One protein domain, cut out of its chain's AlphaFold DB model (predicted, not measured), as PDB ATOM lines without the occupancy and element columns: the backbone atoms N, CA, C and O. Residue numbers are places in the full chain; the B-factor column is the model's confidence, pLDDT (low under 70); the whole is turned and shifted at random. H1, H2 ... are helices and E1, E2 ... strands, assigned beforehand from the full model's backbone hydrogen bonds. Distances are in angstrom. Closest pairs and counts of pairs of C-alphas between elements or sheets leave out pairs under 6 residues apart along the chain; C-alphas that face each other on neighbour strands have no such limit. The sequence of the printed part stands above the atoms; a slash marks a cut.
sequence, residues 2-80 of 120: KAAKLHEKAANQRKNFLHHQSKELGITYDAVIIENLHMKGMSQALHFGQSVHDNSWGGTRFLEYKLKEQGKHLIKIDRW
ATOM      1  N   LYS A   2     -44.467  35.941 -25.502       67.75
ATOM      2  CA  LYS A   2     -43.067  36.424 -25.613       67.75
ATOM      3  C   LYS A   2     -42.591  37.211 -24.381       67.75
ATOM      4  O   LYS A   2     -41.470  37.010 -23.931       67.75
ATOM      5  N   ALA A   3     -43.466  38.033 -23.795       75.69
ATOM      6  CA  ALA A   3     -43.150  38.841 -22.615       75.69
ATOM      7  C   ALA A   3     -42.799  37.987 -21.380       75.69
ATOM      8  O   ALA A   3     -41.780  38.226 -20.744       75.69
ATOM      9  N   ALA A   4     -43.571  36.932 -21.094       80.94
ATOM     10  CA  ALA A   4     -43.325  36.048 -19.947       80.94
ATOM     11  C   ALA A   4     -41.914  35.421 -19.956       80.94
ATOM     12  O   ALA A   4     -41.224  35.457 -18.943       80.94
ATOM     13  N   LYS A   5     -41.442  34.947 -21.120       83.44
ATOM     14  CA  LYS A   5     -40.089  34.381 -21.281       83.44
ATOM     15  C   LYS A   5     -38.979  35.414 -21.055       83.44
ATOM     16  O   LYS A   5     -37.917  35.079 -20.539       83.44
ATOM     17  N   LEU A   6     -39.206  36.673 -21.439       82.31
ATOM     18  CA  LEU A   6     -38.250  37.759 -21.199       82.31
ATOM     19  C   LEU A   6     -38.177  38.121 -19.711       82.31
ATOM     20  O   LEU A   6     -37.077  38.280 -19.182       82.31
ATOM     21  N   HIS A   7     -39.321  38.189 -19.023       82.19
ATOM     22  CA  HIS A   7     -39.361  38.414 -17.576       82.19
ATOM     23  C   HIS A   7     -38.681  37.279 -16.801       82.19
ATOM     24  O   HIS A   7     -37.901  37.553 -15.890       82.19
ATOM     25  N   GLU A   8     -38.908  36.029 -17.205       86.12
ATOM     26  CA  GLU A   8     -38.244  34.855 -16.635       86.12
ATOM     27  C   GLU A   8     -36.723  34.911 -16.832       86.12
ATOM     28  O   GLU A   8     -35.965  34.763 -15.874       86.12
ATOM     29  N   LYS A   9     -36.255  35.210 -18.052       88.25
ATOM     30  CA  LYS A   9     -34.821  35.368 -18.334       88.25
ATOM     31  C   LYS A   9     -34.190  36.450 -17.455       88.25
ATOM     32  O   LYS A   9     -33.131  36.220 -16.875       88.25
ATOM     33  N   ALA A  10     -34.843  37.603 -17.327       85.56
ATOM     34  CA  ALA A  10     -34.355  38.700 -16.497       85.56
ATOM     35  C   ALA A  10     -34.326  38.326 -15.003       85.56
ATOM     36  O   ALA A  10     -33.371  38.662 -14.302       85.56
ATOM     37  N   ALA A  11     -35.332  37.596 -14.511       84.50
ATOM     38  CA  ALA A  11     -35.361  37.093 -13.137       84.50
ATOM     39  C   ALA A  11     -34.233  36.084 -12.871       84.50
ATOM     40  O   ALA A  11     -33.542  36.186 -11.857       84.50
ATOM     41  N   ASN A  12     -33.983  35.168 -13.809       88.31
ATOM     42  CA  ASN A  12     -32.901  34.190 -13.706       88.31
ATOM     43  C   ASN A  12     -31.518  34.854 -13.724       88.31
ATOM     44  O   ASN A  12     -30.652  34.476 -12.938       88.31
ATOM     45  N   GLN A  13     -31.316  35.884 -14.552       89.06
ATOM     46  CA  GLN A  13     -30.073  36.662 -14.564       89.06
ATOM     47  C   GLN A  13     -29.833  37.384 -13.234       89.06
ATOM     48  O   GLN A  13     -28.734  37.292 -12.688       89.06
ATOM     49  N   ARG A  14     -30.863  38.038 -12.674       85.50
ATOM     50  CA  ARG A  14     -30.778  38.665 -11.343       85.50
ATOM     51  C   ARG A  14     -30.440  37.641 -10.268       85.50
ATOM     52  O   ARG A  14     -29.515  37.845  -9.490       85.50
ATOM     53  N   LYS A  15     -31.138  36.504 -10.260       86.94
ATOM     54  CA  LYS A  15     -30.888  35.422  -9.305       86.94
ATOM     55  C   LYS A  15     -29.455  34.894  -9.410       86.94
ATOM     56  O   LYS A  15     -28.803  34.721  -8.384       86.94
ATOM     57  N   ASN A  16     -28.955  34.677 -10.627       90.06
ATOM     58  CA  ASN A  16     -27.584  34.225 -10.848       90.06
ATOM     59  C   ASN A  16     -26.568  35.244 -10.314       90.06
ATOM     60  O   ASN A  16     -25.670  34.879  -9.560       90.06
ATOM     61  N   PHE A  17     -26.753  36.527 -10.634       88.38
ATOM     62  CA  PHE A  17     -25.905  37.608 -10.131       88.38
ATOM     63  C   PHE A  17     -25.852  37.634  -8.595       88.38
ATOM     64  O   PHE A  17     -24.766  37.632  -8.018       88.38
ATOM     65  N   LEU A  18     -27.007  37.564  -7.927       87.06
ATOM     66  CA  LEU A  18     -27.086  37.553  -6.462       87.06
ATOM     67  C   LEU A  18     -26.427  36.304  -5.855       87.06
ATOM     68  O   LEU A  18     -25.795  36.388  -4.800       87.06
ATOM     69  N   HIS A  19     -26.530  35.141  -6.506       88.81
ATOM     70  CA  HIS A  19     -25.812  33.940  -6.071       88.81
ATOM     71  C   HIS A  19     -24.297  34.080  -6.228       88.81
ATOM     72  O   HIS A  19     -23.574  33.633  -5.339       88.81
ATOM     73  N   HIS A  20     -23.805  34.690  -7.303       90.19
ATOM     74  CA  HIS A  20     -22.375  34.950  -7.447       90.19
ATOM     75  C   HIS A  20     -21.892  35.928  -6.376       90.19
ATOM     76  O   HIS A  20     -21.006  35.576  -5.605       90.19
ATOM     77  N   GLN A  21     -22.542  37.084  -6.224       87.00
ATOM     78  CA  GLN A  21     -22.125  38.079  -5.233       87.00
ATOM     79  C   GLN A  21     -22.162  37.559  -3.793       87.00
ATOM     80  O   GLN A  21     -21.199  37.727  -3.055       87.00
ATOM     81  N   SER A  22     -23.229  36.862  -3.389       85.69
ATOM     82  CA  SER A  22     -23.295  36.275  -2.040       85.69
ATOM     83  C   SER A  22     -22.232  35.201  -1.797       85.69
ATOM     84  O   SER A  22     -21.830  34.995  -0.657       85.69
ATOM     85  N   LYS A  23     -21.776  34.498  -2.847       88.88
ATOM     86  CA  LYS A  23     -20.666  33.541  -2.732       88.88
ATOM     87  C   LYS A  23     -19.342  34.276  -2.531       88.88
ATOM     88  O   LYS A  23     -18.605  33.907  -1.629       88.88
ATOM     89  N   GLU A  24     -19.076  35.300  -3.340       88.19
ATOM     90  CA  GLU A  24     -17.871  36.128  -3.214       88.19
ATOM     91  C   GLU A  24     -17.774  36.740  -1.811       88.19
ATOM     92  O   GLU A  24     -16.759  36.583  -1.146       88.19
ATOM     93  N   LEU A  25     -18.859  37.337  -1.303       84.50
ATOM     94  CA  LEU A  25     -18.888  37.905   0.049       84.50
ATOM     95  C   LEU A  25     -18.614  36.858   1.138       84.50
ATOM     96  O   LEU A  25     -17.832  37.120   2.046       84.50
ATOM     97  N   GLY A  26     -19.218  35.669   1.040       86.00
ATOM     98  CA  GLY A  26     -18.988  34.591   2.005       86.00
ATOM     99  C   GLY A  26     -17.574  34.004   1.953       86.00
ATOM    100  O   GLY A  26     -17.060  33.542   2.966       86.00
ATOM    101  N   ILE A  27     -16.907  34.035   0.797       86.12
ATOM    102  CA  ILE A  27     -15.502  33.618   0.683       86.12
ATOM    103  C   ILE A  27     -14.581  34.687   1.274       86.12
ATOM    104  O   ILE A  27     -13.700  34.353   2.060       86.12
ATOM    105  N   THR A  28     -14.805  35.951   0.921       84.75
ATOM    106  CA  THR A  28     -13.897  37.060   1.237       84.75
ATOM    107  C   THR A  28     -13.958  37.501   2.698       84.75
ATOM    108  O   THR A  28     -12.934  37.891   3.248       84.75
ATOM    109  N   TYR A  29     -15.131  37.438   3.336       81.44
ATOM    110  CA  TYR A  29     -15.340  37.990   4.677       81.44
ATOM    111  C   TYR A  29     -15.802  36.919   5.667       81.44
ATOM    112  O   TYR A  29     -16.578  36.033   5.313       81.44
ATOM    113  N   ASP A  30     -15.345  36.997   6.917       77.31
ATOM    114  CA  ASP A  30     -15.756  36.088   8.006       77.31
ATOM    115  C   ASP A  30     -17.000  36.575   8.758       77.31
ATOM    116  O   ASP A  30     -17.747  35.786   9.345       77.31
ATOM    117  N   ALA A  31     -17.261  37.877   8.681       79.44
ATOM    118  CA  ALA A  31     -18.490  38.501   9.127       79.44
ATOM    119  C   ALA A  31     -18.959  39.501   8.070       79.44
ATOM    120  O   ALA A  31     -18.150  40.208   7.473       79.44
ATOM    121  N   VAL A  32     -20.270  39.554   7.840       80.50
ATOM    122  CA  VAL A  32     -20.891  40.561   6.980       80.50
ATOM    123  C   VAL A  32     -21.931  41.313   7.791       80.50
ATOM    124  O   VAL A  32     -22.828  40.705   8.383       80.50
ATOM    125  N   ILE A  33     -21.813  42.636   7.804       77.56
ATOM    126  CA  ILE A  33     -22.756  43.532   8.462       77.56
ATOM    127  C   ILE A  33     -23.633  44.201   7.404       77.56
ATOM    128  O   ILE A  33     -23.156  44.672   6.374       77.56
ATOM    129  N   ILE A  34     -24.949  44.161   7.617       75.81
ATOM    130  CA  ILE A  34     -25.940  44.746   6.710       75.81
ATOM    131  C   ILE A  34     -26.815  45.720   7.485       75.81
ATOM    132  O   ILE A  34     -27.409  45.370   8.506       75.81
ATOM    133  N   GLU A  35     -26.964  46.922   6.948       71.44
ATOM    134  CA  GLU A  35     -27.918  47.904   7.446       71.44
ATOM    135  C   GLU A  35     -29.359  47.474   7.159       71.44
ATOM    136  O   GLU A  35     -29.717  47.100   6.035       71.44
ATOM    137  N   ASN A  36     -30.221  47.562   8.172       65.69
ATOM    138  CA  ASN A  36     -31.652  47.333   8.026       65.69
ATOM    139  C   ASN A  36     -32.308  48.500   7.263       65.69
ATOM    140  O   ASN A  36     -32.954  49.382   7.832       65.69
ATOM    141  N   LEU A  37     -32.137  48.528   5.943       61.62
ATOM    142  CA  LEU A  37     -32.832  49.469   5.074       61.62
ATOM    143  C   LEU A  37     -34.331  49.156   5.112       61.62
ATOM    144  O   LEU A  37     -34.750  48.026   4.856       61.62
ATOM    145  N   HIS A  38     -35.168  50.160   5.398       59.75
ATOM    146  CA  HIS A  38     -36.625  50.007   5.397       59.75
ATOM    147  C   HIS A  38     -37.131  49.881   3.949       59.75
ATOM    148  O   HIS A  38     -37.681  50.816   3.368       59.75
ATOM    149  N   MET A  39     -36.903  48.710   3.350       58.97
ATOM    150  CA  MET A  39     -37.110  48.422   1.930       58.97
ATOM    151  C   MET A  39     -38.540  48.708   1.483       58.97
ATOM    152  O   MET A  39     -38.731  49.221   0.389       58.97
ATOM    153  N   LYS A  40     -39.535  48.434   2.343       56.81
ATOM    154  CA  LYS A  40     -40.946  48.771   2.083       56.81
ATOM    155  C   LYS A  40     -41.131  50.276   1.882       56.81
ATOM    156  O   LYS A  40     -41.775  50.684   0.923       56.81
ATOM    157  N   GLY A  41     -40.510  51.087   2.739       57.81
ATOM    158  CA  GLY A  41     -40.549  52.544   2.632       57.81
ATOM    159  C   GLY A  41     -39.815  53.063   1.395       57.81
ATOM    160  O   GLY A  41     -40.351  53.903   0.684       57.81
ATOM    161  N   MET A  42     -38.629  52.531   1.081       58.34
ATOM    162  CA  MET A  42     -37.871  52.959  -0.109       58.34
ATOM    163  C   MET A  42     -38.555  52.562  -1.421       58.34
ATOM    164  O   MET A  42     -38.576  53.331  -2.377       58.34
ATOM    165  N   SER A  43     -39.134  51.363  -1.450       58.00
ATOM    166  CA  SER A  43     -39.890  50.822  -2.577       58.00
ATOM    167  C   SER A  43     -41.088  51.696  -2.945       58.00
ATOM    168  O   SER A  43     -41.324  51.965  -4.123       58.00
ATOM    169  N   GLN A  44     -41.796  52.185  -1.925       57.72
ATOM    170  CA  GLN A  44     -42.944  53.075  -2.073       57.72
ATOM    171  C   GLN A  44     -42.531  54.517  -2.389       57.72
ATOM    172  O   GLN A  44     -43.189  55.168  -3.193       57.72
ATOM    173  N   ALA A  45     -41.438  55.009  -1.795       58.31
ATOM    174  CA  ALA A  45     -41.002  56.396  -1.944       58.31
ATOM    175  C   ALA A  45     -40.299  56.698  -3.279       58.31
ATOM    176  O   ALA A  45     -40.362  57.828  -3.748       58.31
ATOM    177  N   LEU A  46     -39.612  55.721  -3.884       53.84
ATOM    178  CA  LEU A  46     -38.733  55.971  -5.036       53.84
ATOM    179  C   LEU A  46     -39.220  55.353  -6.357       53.84
ATOM    180  O   LEU A  46     -38.464  55.330  -7.320       53.84
ATOM    181  N   HIS A  47     -40.441  54.813  -6.425       54.97
ATOM    182  CA  HIS A  47     -40.977  54.106  -7.607       54.97
ATOM    183  C   HIS A  47     -40.110  52.932  -8.131       54.97
ATOM    184  O   HIS A  47     -40.416  52.344  -9.167       54.97
ATOM    185  N   PHE A  48     -39.072  52.516  -7.397       53.22
ATOM    186  CA  PHE A  48     -38.202  51.373  -7.711       53.22
ATOM    187  C   PHE A  48     -38.650  50.080  -7.015       53.22
ATOM    188  O   PHE A  48     -37.851  49.174  -6.776       53.22
ATOM    189  N   GLY A  49     -39.926  49.998  -6.641       56.69
ATOM    190  CA  GLY A  49     -40.367  49.060  -5.620       56.69
ATOM    191  C   GLY A  49     -40.054  47.600  -5.897       56.69
ATOM    192  O   GLY A  49     -39.503  46.911  -5.042       56.69
ATOM    193  N   GLN A  50     -40.316  47.139  -7.116       58.19
ATOM    194  CA  GLN A  50     -40.123  45.734  -7.455       58.19
ATOM    195  C   GLN A  50     -38.642  45.355  -7.594       58.19
ATOM    196  O   GLN A  50     -38.225  44.314  -7.096       58.19
ATOM    197  N   SER A  51     -37.816  46.214  -8.198       58.81
ATOM    198  CA  SER A  51     -36.387  45.932  -8.379       58.81
ATOM    199  C   SER A  51     -35.606  45.996  -7.066       58.81
ATOM    200  O   SER A  51     -34.730  45.164  -6.838       58.81
ATOM    201  N   VAL A  52     -35.934  46.943  -6.180       60.22
ATOM    202  CA  VAL A  52     -35.297  47.074  -4.859       60.22
ATOM    203  C   VAL A  52     -35.685  45.909  -3.952       60.22
ATOM    204  O   VAL A  52     -34.812  45.330  -3.305       60.22
ATOM    205  N   HIS A  53     -36.964  45.517  -3.941       60.88
ATOM    206  CA  HIS A  53     -37.414  44.372  -3.152       60.88
ATOM    207  C   HIS A  53     -36.784  43.057  -3.614       60.88
ATOM    208  O   HIS A  53     -36.251  42.325  -2.779       60.88
ATOM    209  N   ASP A  54     -36.801  42.777  -4.918       60.19
ATOM    210  CA  ASP A  54     -36.301  41.509  -5.457       60.19
ATOM    211  C   ASP A  54     -34.789  41.350  -5.236       60.19
ATOM    212  O   ASP A  54     -34.321  40.276  -4.849       60.19
ATOM    213  N   ASN A  55     -34.018  42.423  -5.445       61.62
ATOM    214  CA  ASN A  55     -32.563  42.387  -5.301       61.62
ATOM    215  C   ASN A  55     -32.131  42.284  -3.837       61.62
ATOM    216  O   ASN A  55     -31.243  41.499  -3.505       61.62
ATOM    217  N   SER A  56     -32.765  43.061  -2.958       64.00
ATOM    218  CA  SER A  56     -32.347  43.148  -1.563       64.00
ATOM    219  C   SER A  56     -32.806  41.921  -0.763       64.00
ATOM    220  O   SER A  56     -31.987  41.269  -0.120       64.00
ATOM    221  N   TRP A  57     -34.066  41.488  -0.906       65.00
ATOM    222  CA  TRP A  57     -34.578  40.311  -0.187       65.00
ATOM    223  C   TRP A  57     -33.960  38.994  -0.679       65.00
ATOM    224  O   TRP A  57     -33.619  38.118   0.122       65.00
ATOM    225  N   GLY A  58     -33.783  38.851  -1.998       68.75
ATOM    226  CA  GLY A  58     -33.137  37.680  -2.593       68.75
ATOM    227  C   GLY A  58     -31.662  37.565  -2.200       68.75
ATOM    228  O   GLY A  58     -31.214  36.489  -1.802       68.75
ATOM    229  N   GLY A  59     -30.927  38.679  -2.253       75.88
ATOM    230  CA  GLY A  59     -29.506  38.737  -1.910       75.88
ATOM    231  C   GLY A  59     -29.226  38.424  -0.441       75.88
ATOM    232  O   GLY A  59     -28.399  37.558  -0.153       75.88
ATOM    233  N   THR A  60     -29.953  39.059   0.488       79.50
ATOM    234  CA  THR A  60     -29.766  38.822   1.929       79.50
ATOM    235  C   THR A  60     -30.046  37.371   2.299       79.50
ATOM    236  O   THR A  60     -29.264  36.777   3.035       79.50
ATOM    237  N   ARG A  61     -31.102  36.760   1.739       82.94
ATOM    238  CA  ARG A  61     -31.398  35.341   1.980       82.94
ATOM    239  C   ARG A  61     -30.253  34.443   1.522       82.94
ATOM    240  O   ARG A  61     -29.938  33.476   2.210       82.94
ATOM    241  N   PHE A  62     -29.647  34.736   0.367       87.25
ATOM    242  CA  PHE A  62     -28.536  33.933  -0.141       87.25
ATOM    243  C   PHE A  62     -27.282  34.045   0.712       87.25
ATOM    244  O   PHE A  62     -26.593  33.055   0.927       87.25
ATOM    245  N   LEU A  63     -27.005  35.244   1.200       85.56
ATOM    246  CA  LEU A  63     -25.872  35.496   2.067       85.56
ATOM    247  C   LEU A  63     -26.060  34.838   3.444       85.56
ATOM    248  O   LEU A  63     -25.141  34.200   3.942       85.56
ATOM    249  N   GLU A  64     -27.267  34.909   4.009       86.69
ATOM    250  CA  GLU A  64     -27.605  34.315   5.306       86.69
ATOM    251  C   GLU A  64     -27.363  32.803   5.340       86.69
ATOM    252  O   GLU A  64     -26.683  32.312   6.240       86.69
ATOM    253  N   TYR A  65     -27.867  32.053   4.350       88.81
ATOM    254  CA  TYR A  65     -27.671  30.602   4.357       88.81
ATOM    255  C   TYR A  65     -26.210  30.214   4.084       88.81
ATOM    256  O   TYR A  65     -25.710  29.294   4.723       88.81
ATOM    257  N   LYS A  66     -25.507  30.924   3.192       90.94
ATOM    258  CA  LYS A  66     -24.109  30.613   2.847       90.94
ATOM    259  C   LYS A  66     -23.145  30.896   3.987       90.94
ATOM    260  O   LYS A  66     -22.277  30.077   4.262       90.94
ATOM    261  N   LEU A  67     -23.313  32.032   4.664       87.88
ATOM    262  CA  LEU A  67     -22.513  32.347   5.845       87.88
ATOM    263  C   LEU A  67     -22.784  31.318   6.944       87.88
ATOM    264  O   LEU A  67     -21.843  30.797   7.533       87.88
ATOM    265  N   LYS A  68     -24.050  30.930   7.146       88.44
ATOM    266  CA  LYS A  68     -24.413  29.884   8.110       88.44
ATOM    267  C   LYS A  68     -23.774  28.527   7.789       88.44
ATOM    268  O   LYS A  68     -23.277  27.877   8.702       88.44
ATOM    269  N   GLU A  69     -23.760  28.107   6.524       89.50
ATOM    270  CA  GLU A  69     -23.085  26.875   6.076       89.50
ATOM    271  C   GLU A  69     -21.573  26.903   6.342       89.50
ATOM    272  O   GLU A  69     -20.971  25.861   6.591       89.50
ATOM    273  N   GLN A  70     -20.966  28.089   6.322       88.19
ATOM    274  CA  GLN A  70     -19.539  28.301   6.568       88.19
ATOM    275  C   GLN A  70     -19.207  28.600   8.041       88.19
ATOM    276  O   GLN A  70     -18.046  28.840   8.356       88.19
ATOM    277  N   GLY A  71     -20.197  28.609   8.945       87.31
ATOM    278  CA  GLY A  71     -20.001  28.982  10.352       87.31
ATOM    279  C   GLY A  71     -19.682  30.468  10.570       87.31
ATOM    280  O   GLY A  71     -19.138  30.831  11.608       87.31
ATOM    281  N   LYS A  72     -20.004  31.318   9.593       89.31
ATOM    282  CA  LYS A  72     -19.724  32.756   9.562       89.31
ATOM    283  C   LYS A  72     -20.914  33.585  10.035       89.31
ATOM    284  O   LYS A  72     -22.055  33.115  10.072       89.31
ATOM    285  N   HIS A  73     -20.656  34.846  10.365       81.62
ATOM    286  CA  HIS A  73     -21.656  35.719  10.976       81.62
ATOM    287  C   HIS A  73     -22.295  36.681   9.972       81.62
ATOM    288  O   HIS A  73     -21.609  37.393   9.244       81.62
ATOM    289  N   LEU A  74     -23.628  36.738   9.987       83.62
ATOM    290  CA  LEU A  74     -24.397  37.812   9.368       83.62
ATOM    291  C   LEU A  74     -25.022  38.663  10.472       83.62
ATOM    292  O   LEU A  74     -25.874  38.172  11.212       83.62
ATOM    293  N   ILE A  75     -24.631  39.930  10.569       81.50
ATOM    294  CA  ILE A  75     -25.141  40.853  11.588       81.50
ATOM    295  C   ILE A  75     -25.980  41.922  10.891       81.50
ATOM    296  O   ILE A  75     -25.545  42.560   9.937       81.50
ATOM    297  N   LYS A  76     -27.218  42.103  11.352       76.56
ATOM    298  CA  LYS A  76     -28.112  43.151  10.851       76.56
ATOM    299  C   LYS A  76     -28.099  44.298  11.854       76.56
ATOM    300  O   LYS A  76     -28.528  44.094  12.987       76.56
ATOM    301  N   ILE A  77     -27.600  45.461  11.449       74.44
ATOM    302  CA  ILE A  77     -27.572  46.657  12.298       74.44
ATOM    303  C   ILE A  77     -28.789  47.536  12.032       74.44
ATOM    304  O   ILE A  77     -29.320  47.584  10.917       74.44
ATOM    305  N   ASP A  78     -29.263  48.200  13.083       61.41
ATOM    306  CA  ASP A  78     -30.436  49.061  13.000       61.41
ATOM    307  C   ASP A  78     -30.137  50.331  12.193       61.41
ATOM    308  O   ASP A  78     -29.020  50.847  12.190       61.41
ATOM    309  N   ARG A  79     -31.159  50.855  11.511       54.97
ATOM    310  CA  ARG A  79     -31.041  51.978  10.561       54.97
ATOM    311  C   ARG A  79     -30.537  53.266  11.212       54.97
ATOM    312  O   ARG A  79     -30.004  54.139  10.536       54.97
ATOM    313  N   TRP A  80     -30.780  53.403  12.509       53.34
ATOM    314  CA  TRP A  80     -30.399  54.577  13.284       53.34
ATOM    315  C   TRP A  80     -28.935  54.561  13.716       53.34
ATOM    316  O   TRP A  80     -28.529  55.473  14.423       53.34
TER     317      TRP A  80
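What this domain is: This is residues 2 to 80 of the 120 residues of the protein "Transposase, IS605 family" of Geobacillus thermodenitrificans (strain NG80-2) (UniProt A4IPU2). Two long helices, H1 and H3, meet near their last residues as a V, and a ribbon of two parallel strands, E1 and E2, runs from the closed end of the V. The short helix H2 folds back on the first residues of H3 as a small helical hairpin, while residues 2 to 10 of H1 stick out. The printed part has 79 residues, with three named helices and two named strands in the order H1, E1, H2, H3, E2, and is mostly helix. It is only just loose, close to compact, with a radius of gyration of the C-alphas of 14.3 A, and flat, spanning 43 by 29 by 15 A.

Where its parts are: H1, residues 2 to 28, begins with C-alpha 2 at (-43.067, 36.424, -25.613) and is 39.7 A long. E1, residues 31 to 35, measures 13.4 A, and H2, residues 39 to 45, 9.7 A. H3, residues 49 to 69, measures 30.5 A from C-alpha 49 at (-40.367, 49.060, -5.620). E2, residues 73 to 77, measures 12.5 A and ends with C-alpha 77 at (-27.572, 46.657, 12.298).

How they stand to each other: H1 touches H3 with residues 14 to 26 alone, the closest C-alphas being those of Ser 22 and Leu 63, 4.9 A apart. They run the same way at a steep tilt of 40 degrees. E1 and E2 are parallel neighbours at 21 degrees, with N 32 and O 73 within hydrogen-bond range at 2.9 A. E1, H2, H3 and E2 form a strand-helix-strand unit, parallel neighbour strands with helices between, its crossover right-handed. H2 and H3 touch as a hairpin, opposite ways at a shallow tilt of 13 degrees; their closest C-alphas, of Ser 43 and Gly 49, are 3.5 A apart. E1 and H3 are near each other, with 5 pairs of C-alphas within 10 A. H1 and H2 are apart. In H1, H2 and H3 every O i to N i+4 pair is within hydrogen-bond range.

The domain as a whole: The two farthest C-alphas, of Lys 2 and Trp 80, are 44.8 A apart. The printed part has no cut, and its four links are tight. The mean pLDDT of the printed part is 75.8; residue 2, residues 36 to 58 and residues 78 to 80 are under 70.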